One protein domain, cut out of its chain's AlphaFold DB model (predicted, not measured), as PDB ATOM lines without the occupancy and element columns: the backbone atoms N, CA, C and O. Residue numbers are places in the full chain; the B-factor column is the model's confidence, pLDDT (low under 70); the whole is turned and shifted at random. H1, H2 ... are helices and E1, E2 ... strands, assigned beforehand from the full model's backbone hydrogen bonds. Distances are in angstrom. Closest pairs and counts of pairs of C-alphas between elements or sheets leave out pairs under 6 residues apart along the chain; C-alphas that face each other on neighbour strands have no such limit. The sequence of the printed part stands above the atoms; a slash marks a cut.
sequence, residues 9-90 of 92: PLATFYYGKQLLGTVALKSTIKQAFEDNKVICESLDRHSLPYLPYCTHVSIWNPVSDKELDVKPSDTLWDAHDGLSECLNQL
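This is residues 9 to 90 of the 92 residues of an uncharacterized protein of Vibrio sp. 10N.261.45.E1 (UniProt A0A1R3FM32). One twisted sheet of four strands has two helices across one face, H1 over its E2 and E1 half and H3 over its E3 and E4 half; the other face is bare. Residues 42 to 47 stick out at one end. The printed part has 82 residues with three named helices and four named strands, in the order E1 E2 H1 E3 E4 H2 H3, class mixed; the antiparallel sheet runs E2 E1 E3 E4. It is compact, with a radius of gyration of the C-alphas of 12.2 A and spans of 38 by 24 by 23 A.

E1, residues 10 to 15, and E2, residues 18 to 24, form an antiparallel hairpin, with N 11 and O 23 within hydrogen-bond range at 2.8 A. H1, residues 29 to 43, is on the sheet at a height of 7.7 A, across the strands; its closest C-alpha pair with E2 is Asn 36 and Val 23, 6.1 A. E3, residues 56 to 61, is antiparallel to E1, with N 12 and O 58 at 2.8 A. E2, H1 and E3 form a split strand-helix-strand unit, E1 between its strands, with a right-handed crossover. E4, residues 66 to 70, forms a hairpin with E3, with N 59 and O 68 at 2.8 A. H2, residues 75 to 78, touches residues 29 to 30 of H1 alone, the closest C-alphas being Trp 77 and Ile 29, 5.9 A. H3, residues 82 to 90, is on the same face as H1, in two layers, helices on one face of a sheet, at a height of 8.9 A; its closest C-alpha pair with E4 is Leu 90 and Lys 66, 6.2 A. In H1 and H3 every O i to N i+4 pair is within hydrogen-bond range; H2 is too short for one.

E1 begins with C-alpha 10 at (45.871, 20.564, -38.715) and H3 ends with C-alpha 90 at (36.733, 13.724, -33.422). First to last C-alpha, E1 measures 16.9 A, E2 18.7 A, H1 21.3 A, E3 16.3 A, E4 13.2 A, H2 5.7 A and H3 12.1 A.

The C-alphas of His 46 and Asn 88 are the farthest apart, 37.8 A. The printed part has no cut; H1 to E3 is a long link of 12 residues. The model's pLDDT is under 70 at residues 38 to 53, 80, 82 and 90.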
ATOM      1  N   PRO A   9      44.566  21.248 -34.081       83.81
ATOM      2  CA  PRO A   9      44.295  20.407 -35.237       83.81
ATOM      3  C   PRO A   9      44.901  21.004 -36.507       83.81
ATOM      4  O   PRO A   9      44.971  22.226 -36.662       83.81
ATOM      5  N   LEU A  10      45.333  20.147 -37.424       87.81
ATOM      6  CA  LEU A  10      45.871  20.564 -38.715       87.81
ATOM      7  C   LEU A  10      44.800  20.390 -39.786       87.81
ATOM      8  O   LEU A  10      44.257  19.303 -39.942       87.81
ATOM      9  N   ALA A  11      44.522  21.457 -40.526       88.94
ATOM     10  CA  ALA A  11      43.658  21.459 -41.695       88.94
ATOM     11  C   ALA A  11      44.521  21.370 -42.959       88.94
ATOM     12  O   ALA A  11      45.303  22.278 -43.252       88.94
ATOM     13  N   THR A  12      44.371  20.280 -43.703       88.81
ATOM     14  CA  THR A  12      45.067  20.009 -44.959       88.81
ATOM     15  C   THR A  12      44.091  20.105 -46.120       88.81
ATOM     16  O   THR A  12      43.126  19.353 -46.192       88.81
ATOM     17  N   PHE A  13      44.324  21.037 -47.037       86.25
ATOM     18  CA  PHE A  13      43.413  21.332 -48.141       86.25
ATOM     19  C   PHE A  13      43.808  20.590 -49.418       86.25
ATOM     20  O   PHE A  13      44.998  20.436 -49.710       86.25
ATOM     21  N   TYR A  14      42.813  20.199 -50.223       83.44
ATOM     22  CA  TYR A  14      43.031  19.443 -51.458       83.44
ATOM     23  C   TYR A  14      42.167  19.907 -52.638       83.44
ATOM     24  O   TYR A  14      40.973  20.194 -52.499       83.44
ATOM     25  N   TYR A  15      42.747  19.852 -53.842       80.38
ATOM     26  CA  TYR A  15      42.027  19.877 -55.120       80.38
ATOM     27  C   TYR A  15      42.086  18.493 -55.773       80.38
ATOM     28  O   TYR A  15      43.130  18.057 -56.261       80.38
ATOM     29  N   GLY A  16      40.974  17.759 -55.760       79.50
ATOM     30  CA  GLY A  16      40.960  16.359 -56.167       79.50
ATOM     31  C   GLY A  16      41.851  15.531 -55.242       79.50
ATOM     32  O   GLY A  16      41.483  15.287 -54.106       79.50
ATOM     33  N   LYS A  17      43.026  15.103 -55.722       78.94
ATOM     34  CA  LYS A  17      44.056  14.412 -54.914       78.94
ATOM     35  C   LYS A  17      45.304  15.265 -54.662       78.94
ATOM     36  O   LYS A  17      46.247  14.804 -54.029       78.94
ATOM     37  N   GLN A  18      45.352  16.473 -55.217       78.88
ATOM     38  CA  GLN A  18      46.510  17.348 -55.121       78.88
ATOM     39  C   GLN A  18      46.470  18.121 -53.806       78.88
ATOM     40  O   GLN A  18      45.487  18.806 -53.523       78.88
ATOM     41  N   LEU A  19      47.552  18.025 -53.031       82.69
ATOM     42  CA  LEU A  19      47.755  18.813 -51.820       82.69
ATOM     43  C   LEU A  19      47.889  20.296 -52.180       82.69
ATOM     44  O   LEU A  19      48.731  20.674 -52.994       82.69
ATOM     45  N   LEU A  20      47.059  21.117 -51.548       77.94
ATOM     46  CA  LEU A  20      47.040  22.567 -51.699       77.94
ATOM     47  C   LEU A  20      47.828  23.282 -50.597       77.94
ATOM     48  O   LEU A  20      48.342  24.375 -50.835       77.94
ATOM     49  N   GLY A  21      47.905  22.679 -49.411       81.69
ATOM     50  CA  GLY A  21      48.636  23.191 -48.256       81.69
ATOM     51  C   GLY A  21      48.042  22.702 -46.937       81.69
ATOM     52  O   GLY A  21      46.949  22.133 -46.912       81.69
ATOM     53  N   THR A  22      48.774  22.926 -45.849       85.50
ATOM     54  CA  THR A  22      48.380  22.535 -44.493       85.50
ATOM     55  C   THR A  22      48.591  23.708 -43.551       85.50
ATOM     56  O   THR A  22      49.659  24.321 -43.550       85.50
ATOM     57  N   VAL A  23      47.599  23.993 -42.711       87.50
ATOM     58  CA  VAL A  23      47.670  25.044 -41.690       87.50
ATOM     59  C   VAL A  23      47.037  24.583 -40.384       87.50
ATOM     60  O   VAL A  23      46.220  23.667 -40.360       87.50
ATOM     61  N   ALA A  24      47.379  25.244 -39.282       86.31
ATOM     62  CA  ALA A  24      46.709  25.003 -38.010       86.31
ATOM     63  C   ALA A  24      45.278  25.568 -38.025       86.31
ATOM     64  O   ALA A  24      45.074  26.752 -38.302       86.31
ATOM     65  N   LEU A  25      44.297  24.743 -37.664       85.00
ATOM     66  CA  LEU A  25      42.910  25.147 -37.470       85.00
ATOM     67  C   LEU A  25      42.770  25.849 -36.114       85.00
ATOM     68  O   LEU A  25      42.722  25.210 -35.066       85.00
ATOM     69  N   LYS A  26      42.724  27.183 -36.135       83.75
ATOM     70  CA  LYS A  26      42.608  28.013 -34.920       83.75
ATOM     71  C   LYS A  26      41.178  28.444 -34.599       83.75
ATOM     72  O   LYS A  26      40.893  28.777 -33.454       83.75
ATOM     73  N   SER A  27      40.309  28.497 -35.606       84.25
ATOM     74  CA  SER A  27      38.923  28.947 -35.466       84.25
ATOM     75  C   SER A  27      38.007  28.212 -36.443       84.25
ATOM     76  O   SER A  27      37.470  27.168 -36.104       84.25
ATOM     77  N   THR A  28      37.841  28.703 -37.667       85.62
ATOM     78  CA  THR A  28      36.959  28.102 -38.676       85.62
ATOM     79  C   THR A  28      37.760  27.529 -39.838       85.62
ATOM     80  O   THR A  28      38.885  27.958 -40.110       85.62
ATOM     81  N   ILE A  29      37.160  26.582 -40.564       84.25
ATOM     82  CA  ILE A  29      37.754  26.006 -41.778       84.25
ATOM     83  C   ILE A  29      37.987  27.099 -42.829       84.25
ATOM     84  O   ILE A  29      39.038  27.124 -43.464       84.25
ATOM     85  N   LYS A  30      37.061  28.060 -42.951       82.06
ATOM     86  CA  LYS A  30      37.224  29.230 -43.829       82.06
ATOM     87  C   LYS A  30      38.418  30.095 -43.452       82.06
ATOM     88  O   LYS A  30      39.173  30.480 -44.334       82.06
ATOM     89  N   GLN A  31      38.608  30.390 -42.166       84.50
ATOM     90  CA  GLN A  31      39.756  31.192 -41.744       84.50
ATOM     91  C   GLN A  31      41.069  30.450 -42.006       84.50
ATOM     92  O   GLN A  31      41.999  31.038 -42.544       84.50
ATOM     93  N   ALA A  32      41.124  29.150 -41.700       84.56
ATOM     94  CA  ALA A  32      42.270  28.312 -42.044       84.56
ATOM     95  C   ALA A  32      42.535  28.314 -43.564       84.56
ATOM     96  O   ALA A  32      43.678  28.397 -44.006       84.56
ATOM     97  N   PHE A  33      41.483  28.284 -44.379       81.25
ATOM     98  CA  PHE A  33      41.619  28.353 -45.828       81.25
ATOM     99  C   PHE A  33      42.217  29.688 -46.301       81.25
ATOM    100  O   PHE A  33      43.144  29.689 -47.114       81.25
ATOM    101  N   GLU A  34      41.737  30.818 -45.775       81.31
ATOM    102  CA  GLU A  34      42.292  32.143 -46.085       81.31
ATOM    103  C   GLU A  34      43.747  32.282 -45.602       81.31
ATOM    104  O   GLU A  34      44.589  32.801 -46.335       81.31
ATOM    105  N   ASP A  35      44.086  31.747 -44.426       81.69
ATOM    106  CA  ASP A  35      45.463  31.733 -43.917       81.69
ATOM    107  C   ASP A  35      46.390  30.913 -44.836       81.69
ATOM    108  O   ASP A  35      47.501  31.343 -45.155       81.69
ATOM    109  N   ASN A  36      45.924  29.753 -45.321       78.50
ATOM    110  CA  ASN A  36      46.662  28.934 -46.285       78.50
ATOM    111  C   ASN A  36      46.870  29.681 -47.608       78.50
ATOM    112  O   ASN A  36      47.961  29.657 -48.173       78.50
ATOM    113  N   LYS A  37      45.841  30.390 -48.085       72.81
ATOM    114  CA  LYS A  37      45.906  31.190 -49.309       72.81
ATOM    115  C   LYS A  37      46.967  32.285 -49.217       72.81
ATOM    116  O   LYS A  37      47.755  32.412 -50.148       72.81
ATOM    117  N   VAL A  38      47.051  33.018 -48.105       67.38
ATOM    118  CA  VAL A  38      48.090  34.049 -47.903       67.38
ATOM    119  C   VAL A  38      49.497  33.443 -47.972       67.38
ATOM    120  O   VAL A  38      50.392  34.019 -48.596       67.38
ATOM    121  N   ILE A  39      49.693  32.259 -47.381       64.25
ATOM    122  CA  ILE A  39      50.970  31.537 -47.436       64.25
ATOM    123  C   ILE A  39      51.291  31.134 -48.883       64.25
ATOM    124  O   ILE A  39      52.394  31.397 -49.362       64.25
ATOM    125  N   CYS A  40      50.331  30.566 -49.611       59.81
ATOM    126  CA  CYS A  40      50.526  30.121 -50.991       59.81
ATOM    127  C   CYS A  40      50.728  31.282 -51.984       59.81
ATOM    128  O   CYS A  40      51.623  31.211 -52.823       59.81
ATOM    129  N   GLU A  41      49.971  32.377 -51.865       58.62
ATOM    130  CA  GLU A  41      50.113  33.577 -52.709       58.62
ATOM    131  C   GLU A  41      51.469  34.272 -52.522       58.62
ATOM    132  O   GLU A  41      51.987  34.894 -53.453       58.62
ATOM    133  N   SER A  42      52.068  34.154 -51.331       56.81
ATOM    134  CA  SER A  42      53.426  34.650 -51.078       56.81
ATOM    135  C   SER A  42      54.515  33.819 -51.771       56.81
ATOM    136  O   SER A  42      55.607  34.334 -52.013       56.81
ATOM    137  N   LEU A  43      54.215  32.560 -52.111       55.09
ATOM    138  CA  LEU A  43      55.157  31.600 -52.690       55.09
ATOM    139  C   LEU A  43      55.065  31.513 -54.217       55.09
ATOM    140  O   LEU A  43      56.089  31.296 -54.859       55.09
ATOM    141  N   ASP A  44      53.884  31.712 -54.811       50.81
ATOM    142  CA  ASP A  44      53.725  31.692 -56.266       50.81
ATOM    143  C   ASP A  44      52.489  32.495 -56.718       50.81
ATOM    144  O   ASP A  44      51.342  32.117 -56.490       50.81
ATOM    145  N   ARG A  45      52.717  33.645 -57.370       46.72
ATOM    146  CA  ARG A  45      51.656  34.585 -57.794       46.72
ATOM    147  C   ARG A  45      50.800  34.087 -58.965       46.72
ATOM    148  O   ARG A  45      49.806  34.732 -59.286       46.72
ATOM    149  N   HIS A  46      51.197  33.011 -59.647       48.19
ATOM    150  CA  HIS A  46      50.631  32.662 -60.954       48.19
ATOM    151  C   HIS A  46      49.701  31.452 -60.978       48.19
ATOM    152  O   HIS A  46      49.012  31.261 -61.979       48.19
ATOM    153  N   SER A  47      49.667  30.622 -59.941       47.38
ATOM    154  CA  SER A  47      49.255  29.235 -60.156       47.38
ATOM    155  C   SER A  47      47.838  28.874 -59.720       47.38
ATOM    156  O   SER A  47      47.354  27.856 -60.208       47.38
ATOM    157  N   LEU A  48      47.129  29.613 -58.853       51.84
ATOM    158  CA  LEU A  48      45.943  29.008 -58.225       51.84
ATOM    159  C   LEU A  48      44.794  29.987 -57.908       51.84
ATOM    160  O   LEU A  48      44.815  30.689 -56.896       51.84
ATOM    161  N   PRO A  49      43.710  29.994 -58.708       52.91
ATOM    162  CA  PRO A  49      42.408  30.445 -58.224       52.91
ATOM    163  C   PRO A  49      41.924  29.447 -57.151       52.91
ATOM    164  O   PRO A  49      41.313  28.450 -57.477       52.91
ATOM    165  N   TYR A  50      42.241  29.647 -55.872       56.09
ATOM    166  CA  TYR A  50      42.077  28.621 -54.820       56.09
ATOM    167  C   TYR A  50      40.620  28.347 -54.381       56.09
ATOM    168  O   TYR A  50      40.246  27.200 -54.136       56.09
ATOM    169  N   LEU A  51      39.778  29.382 -54.275       51.12
ATOM    170  CA  LEU A  51      38.451  29.290 -53.635       51.12
ATOM    171  C   LEU A  51      37.441  28.356 -54.340       51.12
ATOM    172  O   LEU A  51      36.819  27.554 -53.650       51.12
ATOM    173  N   PRO A  52      37.267  28.394 -55.677       58.47
ATOM    174  CA  PRO A  52      36.319  27.501 -56.350       58.47
ATOM    175  C   PRO A  52      36.818  26.057 -56.512       58.47
ATOM    176  O   PRO A  52      36.056  25.207 -56.965       58.47
ATOM    177  N   TYR A  53      38.084  25.778 -56.185       63.72
ATOM    178  CA  TYR A  53      38.737  24.507 -56.501       63.72
ATOM    179  C   TYR A  53      39.148  23.723 -55.250       63.72
ATOM    180  O   TYR A  53      39.648  22.614 -55.374       63.72
ATOM    181  N   CYS A  54      38.925  24.211 -54.026       73.44
ATOM    182  CA  CYS A  54      39.019  23.304 -52.884       73.44
ATOM    183  C   CYS A  54      37.913  22.248 -53.001       73.44
ATOM    184  O   CYS A  54      36.741  22.581 -53.145       73.44
ATOM    185  N   THR A  55      38.282  20.970 -52.979       76.62
ATOM    186  CA  THR A  55      37.322  19.855 -53.067       76.62
ATOM    187  C   THR A  55      37.011  19.250 -51.712       76.62
ATOM    188  O   THR A  55      35.906  18.752 -51.515       76.62
ATOM    189  N   HIS A  56      37.980  19.278 -50.797       86.88
ATOM    190  CA  HIS A  56      37.835  18.869 -49.407       86.88
ATOM    191  C   HIS A  56      39.028  19.361 -48.581       86.88
ATOM    192  O   HIS A  56      40.081  19.725 -49.117       86.88
ATOM    193  N   VAL A  57      38.836  19.359 -47.270       86.88
ATOM    194  CA  VAL A  57      39.859  19.536 -46.250       86.88
ATOM    195  C   VAL A  57      39.883  18.285 -45.381       86.88
ATOM    196  O   VAL A  57      38.832  17.816 -44.960       86.88
ATOM    197  N   SER A  58      41.068  17.761 -45.111       89.81
ATOM    198  CA  SER A  58      41.279  16.779 -44.052       89.81
ATOM    199  C   SER A  58      41.698  17.516 -42.784       89.81
ATOM    200  O   SER A  58      42.610  18.346 -42.812       89.81
ATOM    201  N   ILE A  59      41.024  17.236 -41.675       87.19
ATOM    202  CA  ILE A  59      41.303  17.829 -40.371       87.19
ATOM    203  C   ILE A  59      41.807  16.729 -39.452       87.19
ATOM    204  O   ILE A  59      41.037  15.882 -39.003       87.19
ATOM    205  N   TRP A  60      43.099  16.762 -39.146       87.50
ATOM    206  CA  TRP A  60      43.728  15.815 -38.235       87.50
ATOM    207  C   TRP A  60      43.850  16.417 -36.838       87.50
ATOM    208  O   TRP A  60      44.407  17.506 -36.662       87.50
ATOM    209  N   ASN A  61      43.337  15.703 -35.835       84.31
ATOM    210  CA  ASN A  61      43.508  16.053 -34.432       84.31
ATOM    211  C   ASN A  61      44.670  15.245 -33.824       84.31
ATOM    212  O   ASN A  61      44.497  14.058 -33.535       84.31
ATOM    213  N   PRO A  62      45.814  15.886 -33.530       78.19
ATOM    214  CA  PRO A  62      47.003  15.217 -32.998       78.19
ATOM    215  C   PRO A  62      46.813  14.587 -31.611       78.19
ATOM    216  O   PRO A  62      47.628  13.769 -31.197       78.19
ATOM    217  N   VAL A  63      45.773  14.971 -30.865       78.25
ATOM    218  CA  VAL A  63      45.519  14.447 -29.512       78.25
ATOM    219  C   VAL A  63      44.791  13.110 -29.547       78.25
ATOM    220  O   VAL A  63      45.071  12.233 -28.737       78.25
ATOM    221  N   SER A  64      43.830  12.973 -30.459       79.75
ATOM    222  CA  SER A  64      43.030  11.752 -30.610       79.75
ATOM    223  C   SER A  64      43.538  10.841 -31.726       79.75
ATOM    224  O   SER A  64      43.033   9.732 -31.855       79.75
ATOM    225  N   ASP A  65      44.519  11.307 -32.507       81.56
ATOM    226  CA  ASP A  65      45.034  10.664 -33.720       81.56
ATOM    227  C   ASP A  65      43.922  10.253 -34.700       81.56
ATOM    228  O   ASP A  65      43.944   9.199 -35.329       81.56
ATOM    229  N   LYS A  66      42.893  11.101 -34.786       81.75
ATOM    230  CA  LYS A  66      41.750  10.930 -35.682       81.75
ATOM    231  C   LYS A  66      41.757  12.010 -36.750       81.75
ATOM    232  O   LYS A  66      42.212  13.133 -36.526       81.75
ATOM    233  N   GLU A  67      41.192  11.658 -37.894       86.62
ATOM    234  CA  GLU A  67      41.112  12.500 -39.078       86.62
ATOM    235  C   GLU A  67      39.651  12.636 -39.514       86.62
ATOM    236  O   GLU A  67      38.875  11.680 -39.427       86.62
ATOM    237  N   LEU A  68      39.273  13.837 -39.943       87.38
ATOM    238  CA  LEU A  68      37.942  14.152 -40.444       87.38
ATOM    239  C   LEU A  68      38.058  14.828 -41.805       87.38
ATOM    240  O   LEU A  68      38.552  15.949 -41.906       87.38
ATOM    241  N   ASP A  69      37.540  14.168 -42.831       89.06
ATOM    242  CA  ASP A  69      37.383  14.768 -44.149       89.06
ATOM    243  C   ASP A  69      36.099  15.598 -44.205       89.06
ATOM    244  O   ASP A  69      35.002  15.095 -43.961       89.06
ATOM    245  N   VAL A  70      36.238  16.869 -44.573       86.19
ATOM    246  CA  VAL A  70      35.139  17.824 -44.729       86.19
ATOM    247  C   VAL A  70      35.167  18.389 -46.143       86.19
ATOM    248  O   VAL A  70      36.166  18.937 -46.605       86.19
ATOM    249  N   LYS A  71      34.054  18.288 -46.861       85.19
ATOM    250  CA  LYS A  71      33.863  18.898 -48.180       85.19
ATOM    251  C   LYS A  71      33.249  20.291 -48.040       85.19
ATOM    252  O   LYS A  71      32.512  20.533 -47.091       85.19
ATOM    253  N   PRO A  72      33.434  21.192 -49.021       81.56
ATOM    254  CA  PRO A  72      32.761  22.491 -49.018       81.56
ATOM    255  C   PRO A  72      31.229  22.427 -48.996       81.56
ATOM    256  O   PRO A  72      30.582  23.402 -48.642       81.56
ATOM    257  N   SER A  73      30.643  21.295 -49.399       81.75
ATOM    258  CA  SER A  73      29.200  21.045 -49.316       81.75
ATOM    259  C   SER A  73      28.712  20.683 -47.912       81.75
ATOM    260  O   SER A  73      27.503  20.624 -47.698       81.75
ATOM    261  N   ASP A  74      29.620  20.367 -46.989       83.50
ATOM    262  CA  ASP A  74      29.268  19.889 -45.658       83.50
ATOM    263  C   ASP A  74      28.983  21.070 -44.730       83.50
ATOM    264  O   ASP A  74      29.649  22.102 -44.779       83.50
ATOM    265  N   THR A  75      28.021  20.907 -43.821       82.31
ATOM    266  CA  THR A  75      27.618  21.971 -42.882       82.31
ATOM    267  C   THR A  75      28.769  22.447 -41.998       82.31
ATOM    268  O   THR A  75      28.806  23.611 -41.605       82.31
ATOM    269  N   LEU A  76      29.730  21.561 -41.721       82.50
ATOM    270  CA  LEU A  76      30.919  21.865 -40.930       82.50
ATOM    271  C   LEU A  76      31.829  22.908 -41.601       82.50
ATOM    272  O   LEU A  76      32.531  23.643 -40.910       82.50
ATOM    273  N   TRP A  77      31.809  23.002 -42.937       80.12
ATOM    274  CA  TRP A  77      32.607  23.969 -43.696       80.12
ATOM    275  C   TRP A  77      32.243  25.418 -43.355       80.12
ATOM    276  O   TRP A  77      33.110  26.289 -43.238       80.12
ATOM    277  N   ASP A  78      30.946  25.663 -43.164       77.88
ATOM    278  CA  ASP A  78      30.371  26.970 -42.853       77.88
ATOM    279  C   ASP A  78      30.147  27.188 -41.348       77.88
ATOM    280  O   ASP A  78      29.604  28.224 -40.955       77.88
ATOM    281  N   ALA A  79      30.561  26.241 -40.499       75.94
ATOM    282  CA  ALA A  79      30.350  26.322 -39.062       75.94
ATOM    283  C   ALA A  79      31.004  27.583 -38.472       75.94
ATOM    284  O   ALA A  79      32.201  27.840 -38.634       75.94
ATOM    285  N   HIS A  80      30.194  28.363 -37.746       68.12
ATOM    286  CA  HIS A  80      30.628  29.582 -37.056       68.12
ATOM    287  C   HIS A  80      31.717  29.305 -36.008       68.12
ATOM    288  O   HIS A  80      32.576  30.156 -35.786       68.12
ATOM    289  N   ASP A  81      31.690  28.112 -35.407       71.81
ATOM    290  CA  ASP A  81      32.710  27.593 -34.496       71.81
ATOM    291  C   ASP A  81      33.231  26.234 -34.999       71.81
ATOM    292  O   ASP A  81      32.991  25.172 -34.421       71.81
ATOM    293  N   GLY A  82      33.905  26.274 -36.152       65.12
ATOM    294  CA  GLY A  82      34.402  25.076 -36.830       65.12
ATOM    295  C   GLY A  82      35.370  24.242 -35.987       65.12
ATOM    296  O   GLY A  82      35.321  23.021 -36.062       65.12
ATOM    297  N   LEU A  83      36.213  24.862 -35.155       72.62
ATOM    298  CA  LEU A  83      37.165  24.157 -34.297       72.62
ATOM    299  C   LEU A  83      36.441  23.313 -33.245       72.62
ATOM    300  O   LEU A  83      36.733  22.124 -33.135       72.62
ATOM    301  N   SER A  84      35.492  23.891 -32.506       75.19
ATOM    302  CA  SER A  84      34.739  23.145 -31.491       75.19
ATOM    303  C   SER A  84      33.926  22.011 -32.116       75.19
ATOM    304  O   SER A  84      33.914  20.902 -31.586       75.19
ATOM    305  N   GLU A  85      33.291  22.240 -33.268       74.44
ATOM    306  CA  GLU A  85      32.534  21.188 -33.953       74.44
ATOM    307  C   GLU A  85      33.425  20.079 -34.526       74.44
ATOM    308  O   GLU A  85      33.086  18.902 -34.390       74.44
ATOM    309  N   CYS A  86      34.592  20.416 -35.083       70.38
ATOM    310  CA  CYS A  86      35.583  19.422 -35.509       70.38
ATOM    311  C   CYS A  86      36.069  18.587 -34.325       70.38
ATOM    312  O   CYS A  86      36.121  17.361 -34.402       70.38
ATOM    313  N   LEU A  87      36.407  19.240 -33.210       72.25
ATOM    314  CA  LEU A  87      36.860  18.554 -32.004       72.25
ATOM    315  C   LEU A  87      35.770  17.646 -31.429       72.25
ATOM    316  O   LEU A  87      36.090  16.540 -31.009       72.25
ATOM    317  N   ASN A  88      34.501  18.057 -31.469       76.50
ATOM    318  CA  ASN A  88      33.379  17.223 -31.033       76.50
ATOM    319  C   ASN A  88      33.199  15.979 -31.916       76.50
ATOM    320  O   ASN A  88      33.060  14.880 -31.388       76.50
ATOM    321  N   GLN A  89      33.256  16.128 -33.244       73.88
ATOM    322  CA  GLN A  89      33.180  15.001 -34.189       73.88
ATOM    323  C   GLN A  89      34.345  14.015 -34.007       73.88
ATOM    324  O   GLN A  89      34.173  12.811 -34.156       73.88
ATOM    325  N   LEU A  90      35.528  14.525 -33.657       67.06
ATOM    326  CA  LEU A  90      36.733  13.724 -33.422       67.06
ATOM    327  C   LEU A  90      36.781  13.130 -31.998       67.06
ATOM    328  O   LEU A  90      37.473  12.138 -31.762       67.06
TER     329      LEU A  90